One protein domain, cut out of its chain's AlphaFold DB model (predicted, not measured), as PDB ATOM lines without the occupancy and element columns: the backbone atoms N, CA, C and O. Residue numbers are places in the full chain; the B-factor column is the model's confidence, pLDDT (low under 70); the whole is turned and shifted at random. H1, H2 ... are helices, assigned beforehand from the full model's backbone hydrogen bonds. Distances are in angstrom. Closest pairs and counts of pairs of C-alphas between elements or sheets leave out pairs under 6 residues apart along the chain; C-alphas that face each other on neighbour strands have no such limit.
ATOM      1  N   ALA A 769     -17.432  52.426  -3.858       67.00
ATOM      2  CA  ALA A 769     -17.582  53.188  -5.098       67.00
ATOM      3  C   ALA A 769     -16.233  53.599  -5.722       67.00
ATOM      4  O   ALA A 769     -16.097  53.630  -6.948       67.00
ATOM      5  N   LEU A 770     -15.216  53.902  -4.905       68.56
ATOM      6  CA  LEU A 770     -13.849  54.162  -5.366       68.56
ATOM      7  C   LEU A 770     -13.207  52.900  -5.946       68.56
ATOM      8  O   LEU A 770     -12.669  52.955  -7.052       68.56
ATOM      9  N   ARG A 771     -13.352  51.755  -5.270       70.31
ATOM     10  CA  ARG A 771     -12.878  50.460  -5.767       70.31
ATOM     11  C   ARG A 771     -13.552  50.082  -7.082       70.31
ATOM     12  O   ARG A 771     -12.884  49.643  -8.009       70.31
ATOM     13  N   GLU A 772     -14.856  50.298  -7.203       75.25
ATOM     14  CA  GLU A 772     -15.586  50.041  -8.445       75.25
ATOM     15  C   GLU A 772     -15.112  50.958  -9.588       75.25
ATOM     16  O   GLU A 772     -14.922  50.508 -10.718       75.25
ATOM     17  N   ARG A 773     -14.834  52.237  -9.298       74.62
ATOM     18  CA  ARG A 773     -14.217  53.166 -10.262       74.62
ATOM     19  C   ARG A 773     -12.810  52.724 -10.671       74.62
ATOM     20  O   ARG A 773     -12.448  52.895 -11.831       74.62
ATOM     21  N   GLU A 774     -12.012  52.183  -9.756       74.62
ATOM     22  CA  GLU A 774     -10.671  51.661 -10.048       74.62
ATOM     23  C   GLU A 774     -10.715  50.375 -10.876       74.62
ATOM     24  O   GLU A 774      -9.985  50.264 -11.858       74.62
ATOM     25  N   ILE A 775     -11.628  49.452 -10.560       75.94
ATOM     26  CA  ILE A 775     -11.882  48.245 -11.358       75.94
ATOM     27  C   ILE A 775     -12.308  48.633 -12.779       75.94
ATOM     28  O   ILE A 775     -11.758  48.101 -13.741       75.94
ATOM     29  N   ARG A 776     -13.210  49.614 -12.929       77.38
ATOM     30  CA  ARG A 776     -13.610  50.142 -14.245       77.38
ATOM     31  C   ARG A 776     -12.434  50.758 -15.007       77.38
ATOM     32  O   ARG A 776     -12.262  50.468 -16.184       77.38
ATOM     33  N   LYS A 777     -11.557  51.522 -14.344       76.00
ATOM     34  CA  LYS A 777     -10.333  52.061 -14.971       76.00
ATOM     35  C   LYS A 777      -9.379  50.960 -15.446       76.00
ATOM     36  O   LYS A 777      -8.759  51.126 -16.495       76.00
ATOM     37  N   LEU A 778      -9.240  49.876 -14.680       73.06
ATOM     38  CA  LEU A 778      -8.414  48.724 -15.050       73.06
ATOM     39  C   LEU A 778      -9.017  47.954 -16.229       73.06
ATOM     40  O   LEU A 778      -8.279  47.620 -17.150       73.06
ATOM     41  N   ALA A 779     -10.334  47.735 -16.237       74.62
ATOM     42  CA  ALA A 779     -11.045  47.138 -17.367       74.62
ATOM     43  C   ALA A 779     -10.905  48.000 -18.636       74.62
ATOM     44  O   ALA A 779     -10.491  47.503 -19.678       74.62
ATOM     45  N   ASP A 780     -11.099  49.319 -18.531       74.06
ATOM     46  CA  ASP A 780     -10.920  50.243 -19.657       74.06
ATOM     47  C   ASP A 780      -9.475  50.280 -20.177       74.06
ATOM     48  O   ASP A 780      -9.243  50.559 -21.355       74.06
ATOM     49  N   ALA A 781      -8.485  50.109 -19.294       74.38
ATOM     50  CA  ALA A 781      -7.079  50.019 -19.680       74.38
ATOM     51  C   ALA A 781      -6.804  48.692 -20.394       74.38
ATOM     52  O   ALA A 781      -6.172  48.687 -21.450       74.38
ATOM     53  N   LEU A 782      -7.334  47.585 -19.872       74.31
ATOM     54  CA  LEU A 782      -7.229  46.272 -20.495       74.31
ATOM     55  C   LEU A 782      -7.820  46.287 -21.914       74.31
ATOM     56  O   LEU A 782      -7.119  45.960 -22.872       74.31
ATOM     57  N   ASP A 783      -9.045  46.783 -22.075       74.00
ATOM     58  CA  ASP A 783      -9.736  46.868 -23.367       74.00
ATOM     59  C   ASP A 783      -8.990  47.723 -24.403       74.00
ATOM     60  O   ASP A 783      -9.114  47.501 -25.613       74.00
ATOM     61  N   ARG A 784      -8.224  48.723 -23.946       74.25
ATOM     62  CA  ARG A 784      -7.406  49.593 -24.804       74.25
ATOM     63  C   ARG A 784      -6.179  48.886 -25.367       74.25
ATOM     64  O   ARG A 784      -5.818  49.143 -26.512       74.25
ATOM     65  N   HIS A 785      -5.546  48.014 -24.590       76.00
ATOM     66  CA  HIS A 785      -4.278  47.378 -24.965       76.00
ATOM     67  C   HIS A 785      -4.463  45.998 -25.612       76.00
ATOM     68  O   HIS A 785      -3.606  45.537 -26.367       76.00
ATOM     69  N   LEU A 786      -5.602  45.353 -25.360       77.56
ATOM     70  CA  LEU A 786      -5.843  43.961 -25.720       77.56
ATOM     71  C   LEU A 786      -6.280  43.754 -27.187       77.56
ATOM     72  O   LEU A 786      -5.967  42.724 -27.781       77.56
ATOM     73  N   GLY A 787      -6.966  44.725 -27.801       78.56
ATOM     74  CA  GLY A 787      -7.562  44.586 -29.142       78.56
ATOM     75  C   GLY A 787      -6.565  44.208 -30.255       78.56
ATOM     76  O   GLY A 787      -6.689  43.122 -30.835       78.56
ATOM     77  N   PRO A 788      -5.552  45.047 -30.550       78.50
ATOM     78  CA  PRO A 788      -4.516  44.734 -31.541       78.50
ATOM     79  C   PRO A 788      -3.749  43.446 -31.227       78.50
ATOM     80  O   PRO A 788      -3.394  42.694 -32.136       78.50
ATOM     81  N   PHE A 789      -3.514  43.175 -29.940       83.19
ATOM     82  CA  PHE A 789      -2.812  41.982 -29.485       83.19
ATOM     83  C   PHE A 789      -3.591  40.707 -29.810       83.19
ATOM     84  O   PHE A 789      -3.031  39.801 -30.422       83.19
ATOM     85  N   LEU A 790      -4.883  40.643 -29.478       79.62
ATOM     86  CA  LEU A 790      -5.722  39.482 -29.777       79.62
ATOM     87  C   LEU A 790      -5.875  39.258 -31.283       79.62
ATOM     88  O   LEU A 790      -5.773  38.124 -31.751       79.62
ATOM     89  N   MET A 791      -6.056  40.330 -32.057       83.31
ATOM     90  CA  MET A 791      -6.104  40.246 -33.518       83.31
ATOM     91  C   MET A 791      -4.830  39.602 -34.093       83.31
ATOM     92  O   MET A 791      -4.920  38.707 -34.935       83.31
ATOM     93  N   LEU A 792      -3.646  40.017 -33.629       80.56
ATOM     94  CA  LEU A 792      -2.371  39.445 -34.070       80.56
ATOM     95  C   LEU A 792      -2.129  38.034 -33.503       80.56
ATOM     96  O   LEU A 792      -1.582  37.189 -34.210       80.56
ATOM     97  N   CYS A 793      -2.588  37.736 -32.281       78.19
ATOM     98  CA  CYS A 793      -2.499  36.402 -31.669       78.19
ATOM     99  C   CYS A 793      -3.190  35.329 -32.508       78.19
ATOM    100  O   CYS A 793      -2.665  34.227 -32.630       78.19
ATOM    101  N   ALA A 794      -4.338  35.648 -33.115       75.94
ATOM    102  CA  ALA A 794      -5.037  34.715 -33.999       75.94
ATOM    103  C   ALA A 794      -4.203  34.315 -35.230       75.94
ATOM    104  O   ALA A 794      -4.442  33.261 -35.814       75.94
ATOM    105  N   ARG A 795      -3.236  35.148 -35.635       74.44
ATOM    106  CA  ARG A 795      -2.365  34.911 -36.796       74.44
ATOM    107  C   ARG A 795      -1.019  34.305 -36.404       74.44
ATOM    108  O   ARG A 795      -0.507  33.457 -37.128       74.44
ATOM    109  N   GLN A 796      -0.449  34.735 -35.277       77.75
ATOM    110  CA  GLN A 796       0.862  34.296 -34.782       77.75
ATOM    111  C   GLN A 796       0.779  33.815 -33.321       77.75
ATOM    112  O   GLN A 796       1.372  34.421 -32.420       77.75
ATOM    113  N   PRO A 797       0.058  32.711 -33.051       75.81
ATOM    114  CA  PRO A 797      -0.208  32.275 -31.682       75.81
ATOM    115  C   PRO A 797       1.055  31.847 -30.936       75.81
ATOM    116  O   PRO A 797       1.191  32.136 -29.750       75.81
ATOM    117  N   LYS A 798       2.022  31.238 -31.635       76.19
ATOM    118  CA  LYS A 798       3.281  30.748 -31.046       76.19
ATOM    119  C   LYS A 798       4.123  31.853 -30.405       76.19
ATOM    120  O   LYS A 798       4.816  31.595 -29.431       76.19
ATOM    121  N   GLU A 799       4.063  33.072 -30.937       78.69
ATOM    122  CA  GLU A 799       4.884  34.185 -30.453       78.69
ATOM    123  C   GLU A 799       4.187  35.077 -29.428       78.69
ATOM    124  O   GLU A 799       4.851  35.666 -28.575       78.69
ATOM    125  N   LEU A 800       2.868  35.236 -29.544       78.94
ATOM    126  CA  LEU A 800       2.117  36.202 -28.744       78.94
ATOM    127  C   LEU A 800       1.399  35.553 -27.559       78.94
ATOM    128  O   LEU A 800       1.350  36.153 -26.488       78.94
ATOM    129  N   PHE A 801       0.924  34.311 -27.686       79.75
ATOM    130  CA  PHE A 801       0.256  33.617 -26.582       79.75
ATOM    131  C   PHE A 801       1.141  33.449 -25.326       79.75
ATOM    132  O   PHE A 801       0.641  33.700 -24.227       79.75
ATOM    133  N   PRO A 802       2.456  33.145 -25.427       82.62
ATOM    134  CA  PRO A 802       3.334  33.106 -24.254       82.62
ATOM    135  C   PRO A 802       3.426  34.441 -23.503       82.62
ATOM    136  O   PRO A 802       3.617  34.446 -22.292       82.62
ATOM    137  N   VAL A 803       3.258  35.574 -24.195       81.25
ATOM    138  CA  VAL A 803       3.282  36.908 -23.573       81.25
ATOM    139  C   VAL A 803       2.033  37.134 -22.724       81.25
ATOM    140  O   VAL A 803       2.138  37.670 -21.625       81.25
ATOM    141  N   LEU A 804       0.867  36.657 -23.173       79.88
ATOM    142  CA  LEU A 804      -0.357  36.681 -22.367       79.88
ATOM    143  C   LEU A 804      -0.204  35.838 -21.090       79.88
ATOM    144  O   LEU A 804      -0.597  36.276 -20.012       79.88
ATOM    145  N   LEU A 805       0.407  34.652 -21.203       80.25
ATOM    146  CA  LEU A 805       0.689  33.786 -20.054       80.25
ATOM    147  C   LEU A 805       1.711  34.407 -19.092       80.25
ATOM    148  O   LEU A 805       1.563  34.264 -17.883       80.25
ATOM    149  N   ALA A 806       2.723  35.109 -19.608       81.06
ATOM    150  CA  ALA A 806       3.699  35.819 -18.787       81.06
ATOM    151  C   ALA A 806       3.044  36.948 -17.978       81.06
ATOM    152  O   ALA A 806       3.286  37.037 -16.780       81.06
ATOM    153  N   VAL A 807       2.154  37.740 -18.591       79.38
ATOM    154  CA  VAL A 807       1.377  38.773 -17.878       79.38
ATOM    155  C   VAL A 807       0.462  38.145 -16.826       79.38
ATOM    156  O   VAL A 807       0.364  38.659 -15.716       79.38
ATOM    157  N   PHE A 808      -0.174  37.009 -17.130       77.75
ATOM    158  CA  PHE A 808      -0.983  36.275 -16.152       77.75
ATOM    159  C   PHE A 808      -0.142  35.785 -14.963       77.75
ATOM    160  O   PHE A 808      -0.526  35.988 -13.814       77.75
ATOM    161  N   LYS A 809       1.036  35.208 -15.231       79.56
ATOM    162  CA  LYS A 809       1.987  34.775 -14.199       79.56
ATOM    163  C   LYS A 809       2.489  35.953 -13.359       79.56
ATOM    164  O   LYS A 809       2.568  35.842 -12.146       79.56
ATOM    165  N   GLU A 810       2.771  37.092 -13.982       80.38
ATOM    166  CA  GLU A 810       3.185  38.307 -13.277       80.38
ATOM    167  C   GLU A 810       2.056  38.872 -12.397       80.38
ATOM    168  O   GLU A 810       2.314  39.356 -11.294       80.38
ATOM    169  N   CYS A 811       0.795  38.773 -12.835       76.50
ATOM    170  CA  CYS A 811      -0.361  39.116 -12.002       76.50
ATOM    171  C   CYS A 811      -0.472  38.199 -10.773       76.50
ATOM    172  O   CYS A 811      -0.797  38.691  -9.691       76.50
ATOM    173  N   ASP A 812      -0.189  36.904 -10.932       78.19
ATOM    174  CA  ASP A 812      -0.195  35.909  -9.851       78.19
ATOM    175  C   ASP A 812       0.955  36.143  -8.856       78.19
ATOM    176  O   ASP A 812       0.732  36.288  -7.653       78.19
ATOM    177  N   GLU A 813       2.181  36.334  -9.359       80.12
ATOM    178  CA  GLU A 813       3.369  36.666  -8.558       80.12
ATOM    179  C   GLU A 813       3.178  37.974  -7.769       80.12
ATOM    180  O   GLU A 813       3.603  38.094  -6.615       80.12
ATOM    181  N   ARG A 814       2.478  38.953  -8.357       75.38
ATOM    182  CA  ARG A 814       2.110  40.216  -7.706       75.38
ATOM    183  C   ARG A 814       0.767  40.156  -6.972       75.38
ATOM    184  O   ARG A 814       0.305  41.208  -6.550       75.38
ATOM    185  N   GLN A 815       0.141  38.990  -6.785       70.06
ATOM    186  CA  GLN A 815      -1.143  38.788  -6.084       70.06
ATOM    187  C   GLN A 815      -2.253  39.787  -6.489       70.06
ATOM    188  O   GLN A 815      -3.026  40.257  -5.652       70.06
ATOM    189  N   ASN A 816      -2.329  40.161  -7.768       73.88
ATOM    190  CA  ASN A 816      -3.366  41.051  -8.289       73.88
ATOM    191  C   ASN A 816      -4.589  40.238  -8.740       73.88
ATOM    192  O   ASN A 816      -4.836  40.049  -9.932       73.88
ATOM    193  N   GLU A 817      -5.367  39.751  -7.769       74.12
ATOM    194  CA  GLU A 817      -6.541  38.904  -8.029       74.12
ATOM    195  C   GLU A 817      -7.591  39.566  -8.930       74.12
ATOM    196  O   GLU A 817      -8.281  38.884  -9.685       74.12
ATOM    197  N   VAL A 818      -7.709  40.895  -8.874       74.12
ATOM    198  CA  VAL A 818      -8.689  41.654  -9.661       74.12
ATOM    199  C   VAL A 818      -8.343  41.611 -11.149       74.12
ATOM    200  O   VAL A 818      -9.206  41.290 -11.962       74.12
ATOM    201  N   MET A 819      -7.084  41.877 -11.516       73.75
ATOM    202  CA  MET A 819      -6.648  41.808 -12.916       73.75
ATOM    203  C   MET A 819      -6.688  40.371 -13.453       73.75
ATOM    204  O   MET A 819      -7.079  40.160 -14.599       73.75
ATOM    205  N   MET A 820      -6.359  39.374 -12.620       73.94
ATOM    206  CA  MET A 820      -6.485  37.963 -13.007       73.94
ATOM    207  C   MET A 820      -7.930  37.586 -13.343       73.94
ATOM    208  O   MET A 820      -8.170  36.973 -14.382       73.94
ATOM    209  N   ARG A 821      -8.900  37.987 -12.506       76.19
ATOM    210  CA  ARG A 821     -10.328  37.752 -12.780       76.19
ATOM    211  C   ARG A 821     -10.775  38.475 -14.049       76.19
ATOM    212  O   ARG A 821     -11.351  37.833 -14.918       76.19
ATOM    213  N   LEU A 822     -10.416  39.753 -14.216       77.44
ATOM    214  CA  LEU A 822     -10.747  40.527 -15.420       77.44
ATOM    215  C   LEU A 822     -10.201  39.883 -16.705       77.44
ATOM    216  O   LEU A 822     -10.937  39.766 -17.679       77.44
ATOM    217  N   LEU A 823      -8.951  39.406 -16.714       74.50
ATOM    218  CA  LEU A 823      -8.354  38.728 -17.875       74.50
ATOM    219  C   LEU A 823      -9.075  37.418 -18.237       74.50
ATOM    220  O   LEU A 823      -9.266  37.126 -19.418       74.50
ATOM    221  N   VAL A 824      -9.473  36.630 -17.235       74.94
ATOM    222  CA  VAL A 824     -10.161  35.337 -17.416       74.94
ATOM    223  C   VAL A 824     -11.635  35.516 -17.808       74.94
ATOM    224  O   VAL A 824     -12.211  34.714 -18.558       74.94
ATOM    225  N   GLU A 825     -12.269  36.570 -17.303       74.75
ATOM    226  CA  GLU A 825     -13.660  36.919 -17.586       74.75
ATOM    227  C   GLU A 825     -13.828  37.684 -18.901       74.75
ATOM    228  O   GLU A 825     -14.905  37.628 -19.496       74.75
ATOM    229  N   HIS A 826     -12.764  38.310 -19.415       74.69
ATOM    230  CA  HIS A 826     -12.810  39.050 -20.668       74.69
ATOM    231  C   HIS A 826     -13.227  38.151 -21.844       74.69
ATOM    232  O   HIS A 826     -12.543  37.193 -22.227       74.69
ATOM    233  N   VAL A 827     -14.349  38.506 -22.479       73.25
ATOM    234  CA  VAL A 827     -15.014  37.711 -23.524       73.25
ATOM    235  C   VAL A 827     -14.073  37.385 -24.686       73.25
ATOM    236  O   VAL A 827     -14.017  36.236 -25.127       73.25
ATOM    237  N   ASP A 828     -13.297  38.361 -25.161       70.56
ATOM    238  CA  ASP A 828     -12.409  38.153 -26.312       70.56
ATOM    239  C   ASP A 828     -11.169  37.307 -25.986       70.56
ATOM    240  O   ASP A 828     -10.739  36.526 -26.835       70.56
ATOM    241  N   VAL A 829     -10.645  37.367 -24.753       73.00
ATOM    242  CA  VAL A 829      -9.567  36.472 -24.296       73.00
ATOM    243  C   VAL A 829     -10.092  35.048 -24.231       73.00
ATOM    244  O   VAL A 829      -9.484  34.136 -24.787       73.00
ATOM    245  N   ARG A 830     -11.272  34.854 -23.632       73.94
ATOM    246  CA  ARG A 830     -11.919  33.543 -23.544       73.94
ATOM    247  C   ARG A 830     -12.188  32.956 -24.928       73.94
ATOM    248  O   ARG A 830     -11.846  31.800 -25.173       73.94
ATOM    249  N   ARG A 831     -12.745  33.747 -25.851       74.25
ATOM    250  CA  ARG A 831     -12.964  33.346 -27.251       74.25
ATOM    251  C   ARG A 831     -11.652  33.016 -27.960       74.25
ATOM    252  O   ARG A 831     -11.613  32.043 -28.709       74.25
ATOM    253  N   MET A 832     -10.587  33.785 -27.726       74.12
ATOM    254  CA  MET A 832      -9.266  33.518 -28.299       74.12
ATOM    255  C   MET A 832      -8.689  32.203 -27.781       74.12
ATOM    256  O   MET A 832      -8.339  31.345 -28.583       74.12
ATOM    257  N   CYS A 833      -8.663  32.000 -26.463       71.94
ATOM    258  CA  CYS A 833      -8.224  30.752 -25.847       71.94
ATOM    259  C   CYS A 833      -9.020  29.568 -26.404       71.94
ATOM    260  O   CYS A 833      -8.431  28.608 -26.887       71.94
ATOM    261  N   GLN A 834     -10.353  29.660 -26.441       73.06
ATOM    262  CA  GLN A 834     -11.206  28.620 -27.024       73.06
ATOM    263  C   GLN A 834     -10.880  28.339 -28.496       73.06
ATOM    264  O   GLN A 834     -10.886  27.179 -28.897       73.06
ATOM    265  N   ARG A 835     -10.591  29.365 -29.307       71.12
ATOM    266  CA  ARG A 835     -10.165  29.184 -30.704       71.12
ATOM    267  C   ARG A 835      -8.820  28.470 -30.781       71.12
ATOM    268  O   ARG A 835      -8.750  27.456 -31.460       71.12
ATOM    269  N   LEU A 836      -7.814  28.927 -30.038       67.38
ATOM    270  CA  LEU A 836      -6.468  28.343 -30.029       67.38
ATOM    271  C   LEU A 836      -6.466  26.879 -29.568       67.38
ATOM    272  O   LEU A 836      -5.865  26.035 -30.226       67.38
ATOM    273  N   PHE A 837      -7.213  26.559 -28.505       67.50
ATOM    274  CA  PHE A 837      -7.370  25.185 -28.011       67.50
ATOM    275  C   PHE A 837      -8.169  24.281 -28.965       67.50
ATOM    276  O   PHE A 837      -8.029  23.063 -28.896       67.50
ATOM    277  N   ARG A 838      -8.991  24.848 -29.861       65.44
ATOM    278  CA  ARG A 838      -9.705  24.096 -30.908       65.44
ATOM    279  C   ARG A 838      -8.858  23.876 -32.162       65.44
ATOM    280  O   ARG A 838      -8.999  22.832 -32.787       65.44
ATOM    281  N   THR A 839      -8.010  24.832 -32.544       58.53
ATOM    282  CA  THR A 839      -7.159  24.726 -33.744       58.53
ATOM    283  C   THR A 839      -5.883  23.913 -33.530       58.53
ATOM    284  O   THR A 839      -5.422  23.301 -34.485       58.53
ATOM    285  N   ASP A 840      -5.341  23.844 -32.308       49.97
ATOM    286  CA  ASP A 840      -4.064  23.176 -32.024       49.97
ATOM    287  C   ASP A 840      -4.165  22.144 -30.879       49.97
ATOM    288  O   ASP A 840      -3.642  22.341 -29.783       49.97
TER     289      ASP A 840
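Overview. This is residues 769 to 840 of the 906 residues of an uncharacterized protein of Trypanosoma rangeli SC58 (UniProt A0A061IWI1). Two helices, the long kinked H1 and H2, make a V-shaped hairpin; H3 bridges its open end and H4 returns beside H1. Residues 769 to 774 stick out. The 72 printed residues, with four named helices in the order H1 H2 H3 H4, are all-helix in class and compact, radius of gyration of the C-alphas 12.9 A, spanning 42 by 23 by 17 A.

Arrangement. H1, residues 769 to 793, kinks by 43 degrees near residue 787. Its residues 789 to 793 alone touch H2, residues 797 to 813, closest at C-alphas 793 and 800, 5.5 A. H3, residues 817 to 825, touches H2, C-alphas 811 and 820 closest at 6.3 A. H4, residues 827 to 839, only just touches H1, with 3 pairs of C-alphas within 8 A, closest 790 and 832, 7.1 A. O i to N i+4 pairs are within hydrogen-bond range throughout H3 and H4, 18 of 21 in H1, 11 of 13 in H2.

Along the chain. H1 runs 34.9 A from C-alpha 769 at (-17.582, 53.188, -5.098); H2 runs 23.8 A; H4 ends with C-alpha 839 at (-7.159, 24.726, -33.744).

Size, cuts and confidence. The printed part has no cut; its links are tight. Residues 769 to 770 and 836 to 840 have pLDDT under 70.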